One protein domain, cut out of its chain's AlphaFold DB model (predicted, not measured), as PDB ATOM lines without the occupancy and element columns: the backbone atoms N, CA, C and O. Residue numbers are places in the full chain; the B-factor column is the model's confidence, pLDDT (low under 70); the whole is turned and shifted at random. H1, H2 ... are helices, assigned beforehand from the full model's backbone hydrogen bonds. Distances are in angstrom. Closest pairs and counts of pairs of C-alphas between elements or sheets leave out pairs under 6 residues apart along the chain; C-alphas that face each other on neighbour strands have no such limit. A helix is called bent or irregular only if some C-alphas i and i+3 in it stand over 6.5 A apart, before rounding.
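Overview. This is residues 46 to 104 of the 310 residues of the protein "Hypothetical protein" of Corethron hystrix (UniProt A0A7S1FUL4). Three helices make a loose hook: the long H1 leads into the short H2, which stands crosswise at the bend, and H3 folds back toward H1. The first part of H1, residues 46 to 58, sticks out as a free arm and makes much of the length. The printed part has 59 residues with three named helices in the order H1, H2, H3 and no named strand; its class is all helix. It is loose, with a radius of gyration of the C-alphas of 14.2 A, and spans 49 by 24 by 16 A.

Along the chain. H1, residues 46 to 69, begins at C-alpha 46 (282.313, 160.222, 171.698) and is 33.3 A long. It has a kink of 27 degrees near residue 60; it is neither bent nor irregular, but only just: C-alphas 56 and 59 are 6.2 A apart. H2 is residues 71 to 78, 10.4 A. H3, residues 85 to 103, is 25.9 A long and ends at C-alpha 103 (265.164, 165.553, 152.572).

Arrangement. H1 and H2 touch only at the corner by their tight link, H1 with residues 66 to 68 alone; the closest C-alphas, of Leu 67 and Arg 74, are 5.7 A apart. Their lines are about perpendicular, at 83 degrees. H2 and H3 touch, H3 with residues 87 to 92 alone; the closest C-alphas, of Met 77 and Ala 91, are 5.0 A apart. Their lines are about perpendicular, at 89 degrees. H1 and H3 are close but not clearly touching, with the C-alphas of Pro 60 and Ala 98 closest at 7.4 A. They run opposite ways at a steep tilt of 42 degrees. Every O i to N i+4 pair is within hydrogen-bond range in H2 and H3, and 18 of 20 in H1.

Size, cuts and confidence. The C-alphas farthest apart, of Thr 46 and Gln 83, are 48.6 A apart. The printed part has no cut. The link from H2 to H3 is short; residues 81 to 86, of which 85 and 86 belong to H3, stand free. The mean pLDDT of the printed part is 70.2, and residues 73 to 92 and 94 to 104 are under 70.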
ATOM      1  N   THR A  46     283.277 161.281 172.031       89.12
ATOM      2  CA  THR A  46     282.313 160.222 171.698       89.12
ATOM      3  C   THR A  46     280.972 160.398 172.407       89.12
ATOM      4  O   THR A  46     279.932 160.344 171.760       89.12
ATOM      5  N   LEU A  47     280.975 160.681 173.713       82.75
ATOM      6  CA  LEU A  47     279.750 160.931 174.479       82.75
ATOM      7  C   LEU A  47     279.056 162.221 174.048       82.75
ATOM      8  O   LEU A  47     277.830 162.271 174.026       82.75
ATOM      9  N   ARG A  48     279.823 163.240 173.651       83.31
ATOM     10  CA  ARG A  48     279.260 164.462 173.065       83.31
ATOM     11  C   ARG A  48     278.543 164.162 171.758       83.31
ATOM     12  O   ARG A  48     277.385 164.532 171.623       83.31
ATOM     13  N   ILE A  49     279.196 163.454 170.835       85.00
ATOM     14  CA  ILE A  49     278.608 163.091 169.536       85.00
ATOM     15  C   ILE A  49     277.333 162.270 169.735       85.00
ATOM     16  O   ILE A  49     276.314 162.589 169.135       85.00
ATOM     17  N   VAL A  50     277.351 161.271 170.622       90.06
ATOM     18  CA  VAL A  50     276.160 160.461 170.923       90.06
ATOM     19  C   VAL A  50     275.055 161.305 171.559       90.06
ATOM     20  O   VAL A  50     273.899 161.168 171.176       90.06
ATOM     21  N   GLY A  51     275.391 162.207 172.485       84.25
ATOM     22  CA  GLY A  51     274.420 163.115 173.096       84.25
ATOM     23  C   GLY A  51     273.771 164.053 172.077       84.25
ATOM     24  O   GLY A  51     272.550 164.191 172.062       84.25
ATOM     25  N   TYR A  52     274.568 164.644 171.183       83.31
ATOM     26  CA  TYR A  52     274.062 165.496 170.107       83.31
ATOM     27  C   TYR A  52     273.237 164.710 169.089       83.31
ATOM     28  O   TYR A  52     272.165 165.169 168.713       83.31
ATOM     29  N   ALA A  53     273.675 163.513 168.694       83.06
ATOM     30  CA  ALA A  53     272.923 162.651 167.786       83.06
ATOM     31  C   ALA A  53     271.583 162.218 168.403       83.06
ATOM     32  O   ALA A  53     270.547 162.305 167.751       83.06
ATOM     33  N   ALA A  54     271.577 161.822 169.678       84.44
ATOM     34  CA  ALA A  54     270.357 161.462 170.391       84.44
ATOM     35  C   ALA A  54     269.390 162.652 170.504       84.44
ATOM     36  O   ALA A  54     268.193 162.483 170.300       84.44
ATOM     37  N   ALA A  55     269.894 163.858 170.779       78.19
ATOM     38  CA  ALA A  55     269.076 165.068 170.826       78.19
ATOM     39  C   ALA A  55     268.543 165.477 169.440       78.19
ATOM     40  O   ALA A  55     267.384 165.864 169.316       78.19
ATOM     41  N   ALA A  56     269.361 165.357 168.394       80.75
ATOM     42  CA  ALA A  56     268.957 165.658 167.024       80.75
ATOM     43  C   ALA A  56     267.881 164.684 166.518       80.75
ATOM     44  O   ALA A  56     266.944 165.100 165.844       80.75
ATOM     45  N   LEU A  57     267.979 163.401 166.881       82.56
ATOM     46  CA  LEU A  57     267.017 162.368 166.488       82.56
ATOM     47  C   LEU A  57     265.760 162.334 167.371       82.56
ATOM     48  O   LEU A  57     264.707 161.896 166.908       82.56
ATOM     49  N   SER A  58     265.830 162.807 168.620       85.81
ATOM     50  CA  SER A  58     264.683 162.770 169.535       85.81
ATOM     51  C   SER A  58     263.561 163.711 169.108       85.81
ATOM     52  O   SER A  58     262.391 163.360 169.261       85.81
ATOM     53  N   ILE A  59     263.885 164.873 168.533       77.88
ATOM     54  CA  ILE A  59     262.880 165.854 168.107       77.88
ATOM     55  C   ILE A  59     262.009 165.285 166.971       77.88
ATOM     56  O   ILE A  59     260.786 165.252 167.130       77.88
ATOM     57  N   PRO A  60     262.573 164.756 165.865       78.25
ATOM     58  CA  PRO A  60     261.771 164.127 164.823       78.25
ATOM     59  C   PRO A  60     261.055 162.864 165.281       78.25
ATOM     60  O   PRO A  60     259.896 162.679 164.924       78.25
ATOM     61  N   ALA A  61     261.707 162.016 166.086       74.88
ATOM     62  CA  ALA A  61     261.070 160.816 166.617       74.88
ATOM     63  C   ALA A  61     259.820 161.186 167.427       74.88
ATOM     64  O   ALA A  61     258.748 160.642 167.187       74.88
ATOM     65  N   THR A  62     259.927 162.192 168.299       77.50
ATOM     66  CA  THR A  62     258.791 162.700 169.079       77.50
ATOM     67  C   THR A  62     257.701 163.265 168.171       77.50
ATOM     68  O   THR A  62     256.527 162.971 168.376       77.50
ATOM     69  N   ALA A  63     258.059 164.032 167.136       74.62
ATOM     70  CA  ALA A  63     257.088 164.567 166.185       74.62
ATOM     71  C   ALA A  63     256.341 163.453 165.432       74.62
ATOM     72  O   ALA A  63     255.119 163.508 165.314       74.62
ATOM     73  N   VAL A  64     257.046 162.419 164.964       76.31
ATOM     74  CA  VAL A  64     256.435 161.264 164.289       76.31
ATOM     75  C   VAL A  64     255.527 160.491 165.242       76.31
ATOM     76  O   VAL A  64     254.407 160.166 164.856       76.31
ATOM     77  N   THR A  65     255.952 160.253 166.485       77.25
ATOM     78  CA  THR A  65     255.128 159.581 167.501       77.25
ATOM     79  C   THR A  65     253.855 160.370 167.788       77.25
ATOM     80  O   THR A  65     252.765 159.811 167.727       77.25
ATOM     81  N   VAL A  66     253.956 161.688 167.985       75.94
ATOM     82  CA  VAL A  66     252.787 162.554 168.210       75.94
ATOM     83  C   VAL A  66     251.840 162.542 166.999       75.94
ATOM     84  O   VAL A  66     250.624 162.477 167.156       75.94
ATOM     85  N   LEU A  67     252.357 162.538 165.770       76.06
ATOM     86  CA  LEU A  67     251.520 162.431 164.566       76.06
ATOM     87  C   LEU A  67     250.936 161.026 164.346       76.06
ATOM     88  O   LEU A  67     249.907 160.871 163.676       76.06
ATOM     89  N   GLY A  68     251.603 160.003 164.877       70.81
ATOM     90  CA  GLY A  68     251.170 158.611 164.891       70.81
ATOM     91  C   GLY A  68     250.000 158.385 165.842       70.81
ATOM     92  O   GLY A  68     248.979 157.839 165.434       70.81
ATOM     93  N   GLU A  69     250.154 158.848 167.080       77.00
ATOM     94  CA  GLU A  69     249.238 158.585 168.192       77.00
ATOM     95  C   GLU A  69     248.010 159.501 168.197       77.00
ATOM     96  O   GLU A  69     246.941 159.086 168.641       77.00
ATOM     97  N   PHE A  70     248.125 160.729 167.680       72.44
ATOM     98  CA  PHE A  70     247.044 161.713 167.738       72.44
ATOM     99  C   PHE A  70     246.443 161.986 166.346       72.44
ATOM    100  O   PHE A  70     246.883 162.908 165.648       72.44
ATOM    101  N   PRO A  71     245.387 161.252 165.931       70.31
ATOM    102  CA  PRO A  71     244.745 161.437 164.626       70.31
ATOM    103  C   PRO A  71     244.178 162.851 164.432       70.31
ATOM    104  O   PRO A  71     244.238 163.386 163.331       70.31
ATOM    105  N   PHE A  72     243.744 163.518 165.505       70.12
ATOM    106  CA  PHE A  72     243.292 164.914 165.457       70.12
ATOM    107  C   PHE A  72     244.390 165.897 165.015       70.12
ATOM    108  O   PHE A  72     244.124 166.853 164.287       70.12
ATOM    109  N   ILE A  73     245.642 165.669 165.427       69.12
ATOM    110  CA  ILE A  73     246.775 166.503 165.002       69.12
ATOM    111  C   ILE A  73     247.069 166.242 163.523       69.12
ATOM    112  O   ILE A  73     247.347 167.178 162.776       69.12
ATOM    113  N   ARG A  74     246.939 164.987 163.078       66.31
ATOM    114  CA  ARG A  74     247.079 164.610 161.669       66.31
ATOM    115  C   ARG A  74     246.011 165.273 160.794       66.31
ATOM    116  O   ARG A  74     246.367 165.879 159.789       66.31
ATOM    117  N   GLU A  75     244.743 165.241 161.199       67.31
ATOM    118  CA  GLU A  75     243.642 165.926 160.500       67.31
ATOM    119  C   GLU A  75     243.865 167.443 160.424       67.31
ATOM    120  O   GLU A  75     243.675 168.056 159.370       67.31
ATOM    121  N   LYS A  76     244.351 168.050 161.515       66.88
ATOM    122  CA  LYS A  76     244.741 169.463 161.523       66.88
ATOM    123  C   LYS A  76     245.918 169.754 160.588       66.88
ATOM    124  O   LYS A  76     245.892 170.744 159.866       66.88
ATOM    125  N   MET A  77     246.939 168.901 160.546       64.31
ATOM    126  CA  MET A  77     248.109 169.132 159.692       64.31
ATOM    127  C   MET A  77     247.840 168.908 158.199       64.31
ATOM    128  O   MET A  77     248.407 169.616 157.368       64.31
ATOM    129  N   ILE A  78     246.986 167.940 157.853       66.38
ATOM    130  CA  ILE A  78     246.614 167.630 156.463       66.38
ATOM    131  C   ILE A  78     245.652 168.692 155.906       66.38
ATOM    132  O   ILE A  78     245.634 168.950 154.702       66.38
ATOM    133  N   GLY A  79     244.938 169.410 156.777       56.06
ATOM    134  CA  GLY A  79     244.174 170.590 156.386       56.06
ATOM    135  C   GLY A  79     242.848 170.275 155.696       56.06
ATOM    136  O   GLY A  79     242.300 171.156 155.041       56.06
ATOM    137  N   GLU A  80     242.296 169.070 155.866       54.50
ATOM    138  CA  GLU A  80     240.954 168.735 155.358       54.50
ATOM    139  C   GLU A  80     239.829 169.491 156.089       54.50
ATOM    140  O   GLU A  80     238.716 169.583 155.576       54.50
ATOM    141  N   ARG A  81     240.103 170.083 157.263       49.50
ATOM    142  CA  ARG A  81     239.083 170.753 158.092       49.50
ATOM    143  C   ARG A  81     239.397 172.176 158.550       49.50
ATOM    144  O   ARG A  81     238.594 172.759 159.274       49.50
ATOM    145  N   ILE A  82     240.532 172.745 158.153       52.00
ATOM    146  CA  ILE A  82     240.953 174.064 158.640       52.00
ATOM    147  C   ILE A  82     240.525 175.146 157.642       52.00
ATOM    148  O   ILE A  82     241.162 175.329 156.605       52.00
ATOM    149  N   GLN A  83     239.442 175.859 157.966       56.19
ATOM    150  CA  GLN A  83     239.025 177.078 157.256       56.19
ATOM    151  C   GLN A  83     239.909 178.292 157.604       56.19
ATOM    152  O   GLN A  83     239.979 179.231 156.814       56.19
ATOM    153  N   ASP A  84     240.639 178.247 158.725       58.09
ATOM    154  CA  ASP A  84     241.487 179.347 159.183       58.09
ATOM    155  C   ASP A  84     242.884 179.317 158.533       58.09
ATOM    156  O   ASP A  84     243.645 178.348 158.606       58.09
ATOM    157  N   SER A  85     243.241 180.411 157.859       62.28
ATOM    158  CA  SER A  85     244.479 180.535 157.077       62.28
ATOM    159  C   SER A  85     245.760 180.442 157.920       62.28
ATOM    160  O   SER A  85     246.798 180.010 157.409       62.28
ATOM    161  N   GLU A  86     245.692 180.807 159.202       65.19
ATOM    162  CA  GLU A  86     246.838 180.849 160.119       65.19
ATOM    163  C   GLU A  86     247.284 179.451 160.568       65.19
ATOM    164  O   GLU A  86     248.472 179.123 160.491       65.19
ATOM    165  N   ASP A  87     246.344 178.580 160.930       60.09
ATOM    166  CA  ASP A  87     246.646 177.213 161.369       60.09
ATOM    167  C   ASP A  87     247.249 176.374 160.228       60.09
ATOM    168  O   ASP A  87     248.198 175.604 160.421       60.09
ATOM    169  N   ARG A  88     246.778 176.601 158.994       62.09
ATOM    170  CA  ARG A  88     247.355 175.989 157.789       62.09
ATOM    171  C   ARG A  88     248.793 176.456 157.540       62.09
ATOM    172  O   ARG A  88     249.602 175.686 157.019       62.09
ATOM    173  N   ALA A  89     249.129 177.696 157.900       67.31
ATOM    174  CA  ALA A  89     250.486 178.220 157.771       67.31
ATOM    175  C   ALA A  89     251.442 177.574 158.786       67.31
ATOM    176  O   ALA A  89     252.575 177.252 158.431       67.31
ATOM    177  N   ILE A  90     250.988 177.325 160.017       65.25
ATOM    178  CA  ILE A  90     251.793 176.664 161.055       65.25
ATOM    179  C   ILE A  90     252.055 175.200 160.685       65.25
ATOM    180  O   ILE A  90     253.209 174.773 160.694       65.25
ATOM    181  N   ALA A  91     251.028 174.453 160.271       63.94
ATOM    182  CA  ALA A  91     251.192 173.067 159.827       63.94
ATOM    183  C   ALA A  91     252.167 172.953 158.643       63.94
ATOM    184  O   ALA A  91     253.083 172.129 158.661       63.94
ATOM    185  N   LYS A  92     252.043 173.840 157.643       67.62
ATOM    186  CA  LYS A  92     252.989 173.908 156.518       67.62
ATOM    187  C   LYS A  92     254.415 174.237 156.962       67.62
ATOM    188  O   LYS A  92     255.347 173.676 156.395       67.62
ATOM    189  N   LYS A  93     254.601 175.100 157.968       70.44
ATOM    190  CA  LYS A  93     255.926 175.404 158.534       70.44
ATOM    191  C   LYS A  93     256.532 174.197 159.242       70.44
ATOM    192  O   LYS A  93     257.689 173.891 158.994       70.44
ATOM    193  N   VAL A  94     255.760 173.484 160.062       66.06
ATOM    194  CA  VAL A  94     256.236 172.282 160.769       66.06
ATOM    195  C   VAL A  94     256.626 171.186 159.775       66.06
ATOM    196  O   VAL A  94     257.720 170.633 159.863       66.06
ATOM    197  N   VAL A  95     255.779 170.929 158.773       67.25
ATOM    198  CA  VAL A  95     256.080 169.975 157.694       67.25
ATOM    199  C   VAL A  95     257.269 170.445 156.852       67.25
ATOM    200  O   VAL A  95     258.097 169.628 156.464       67.25
ATOM    201  N   GLY A  96     257.386 171.748 156.588       66.81
ATOM    202  CA  GLY A  96     258.506 172.341 155.858       66.81
ATOM    203  C   GLY A  96     259.839 172.184 156.588       66.81
ATOM    204  O   GLY A  96     260.809 171.765 155.973       66.81
ATOM    205  N   ILE A  97     259.871 172.432 157.900       64.50
ATOM    206  CA  ILE A  97     261.060 172.230 158.743       64.50
ATOM    207  C   ILE A  97     261.439 170.749 158.780       64.50
ATOM    208  O   ILE A  97     262.609 170.417 158.615       64.50
ATOM    209  N   ALA A  98     260.460 169.852 158.938       62.09
ATOM    210  CA  ALA A  98     260.716 168.417 158.892       62.09
ATOM    211  C   ALA A  98     261.274 167.990 157.521       62.09
ATOM    212  O   ALA A  98     262.249 167.253 157.458       62.09
ATOM    213  N   ARG A  99     260.714 168.482 156.411       63.31
ATOM    214  CA  ARG A  99     261.224 168.170 155.066       63.31
ATOM    215  C   ARG A  99     262.612 168.747 154.811       63.31
ATOM    216  O   ARG A  99     263.438 168.040 154.257       63.31
ATOM    217  N   TRP A 100     262.876 169.982 155.230       65.06
ATOM    218  CA  TRP A 100     264.203 170.593 155.124       65.06
ATOM    219  C   TRP A 100     265.247 169.769 155.880       65.06
ATOM    220  O   TRP A 100     266.273 169.412 155.319       65.06
ATOM    221  N   PHE A 101     264.939 169.383 157.120       59.22
ATOM    222  CA  PHE A 101     265.869 168.637 157.963       59.22
ATOM    223  C   PHE A 101     266.144 167.205 157.465       59.22
ATOM    224  O   PHE A 101     267.219 166.674 157.719       59.22
ATOM    225  N   TRP A 102     265.187 166.566 156.780       62.16
ATOM    226  CA  TRP A 102     265.274 165.145 156.405       62.16
ATOM    227  C   TRP A 102     265.502 164.860 154.919       62.16
ATOM    228  O   TRP A 102     265.957 163.769 154.588       62.16
ATOM    229  N   LEU A 103     265.144 165.780 154.024       56.97
ATOM    230  CA  LEU A 103     265.164 165.553 152.572       56.97
ATOM    231  C   LEU A 103     266.098 166.507 151.826       56.97
ATOM    232  O   LEU A 103     266.054 166.529 150.600       56.97
ATOM    233  N   ASP A 104     266.879 167.315 152.550       55.31
ATOM    234  CA  ASP A 104     267.770 168.333 151.976       55.31
ATOM    235  C   ASP A 104     267.037 169.242 150.961       55.31
ATOM    236  O   ASP A 104     267.570 169.708 149.956       55.31
TER     237      ASP A 104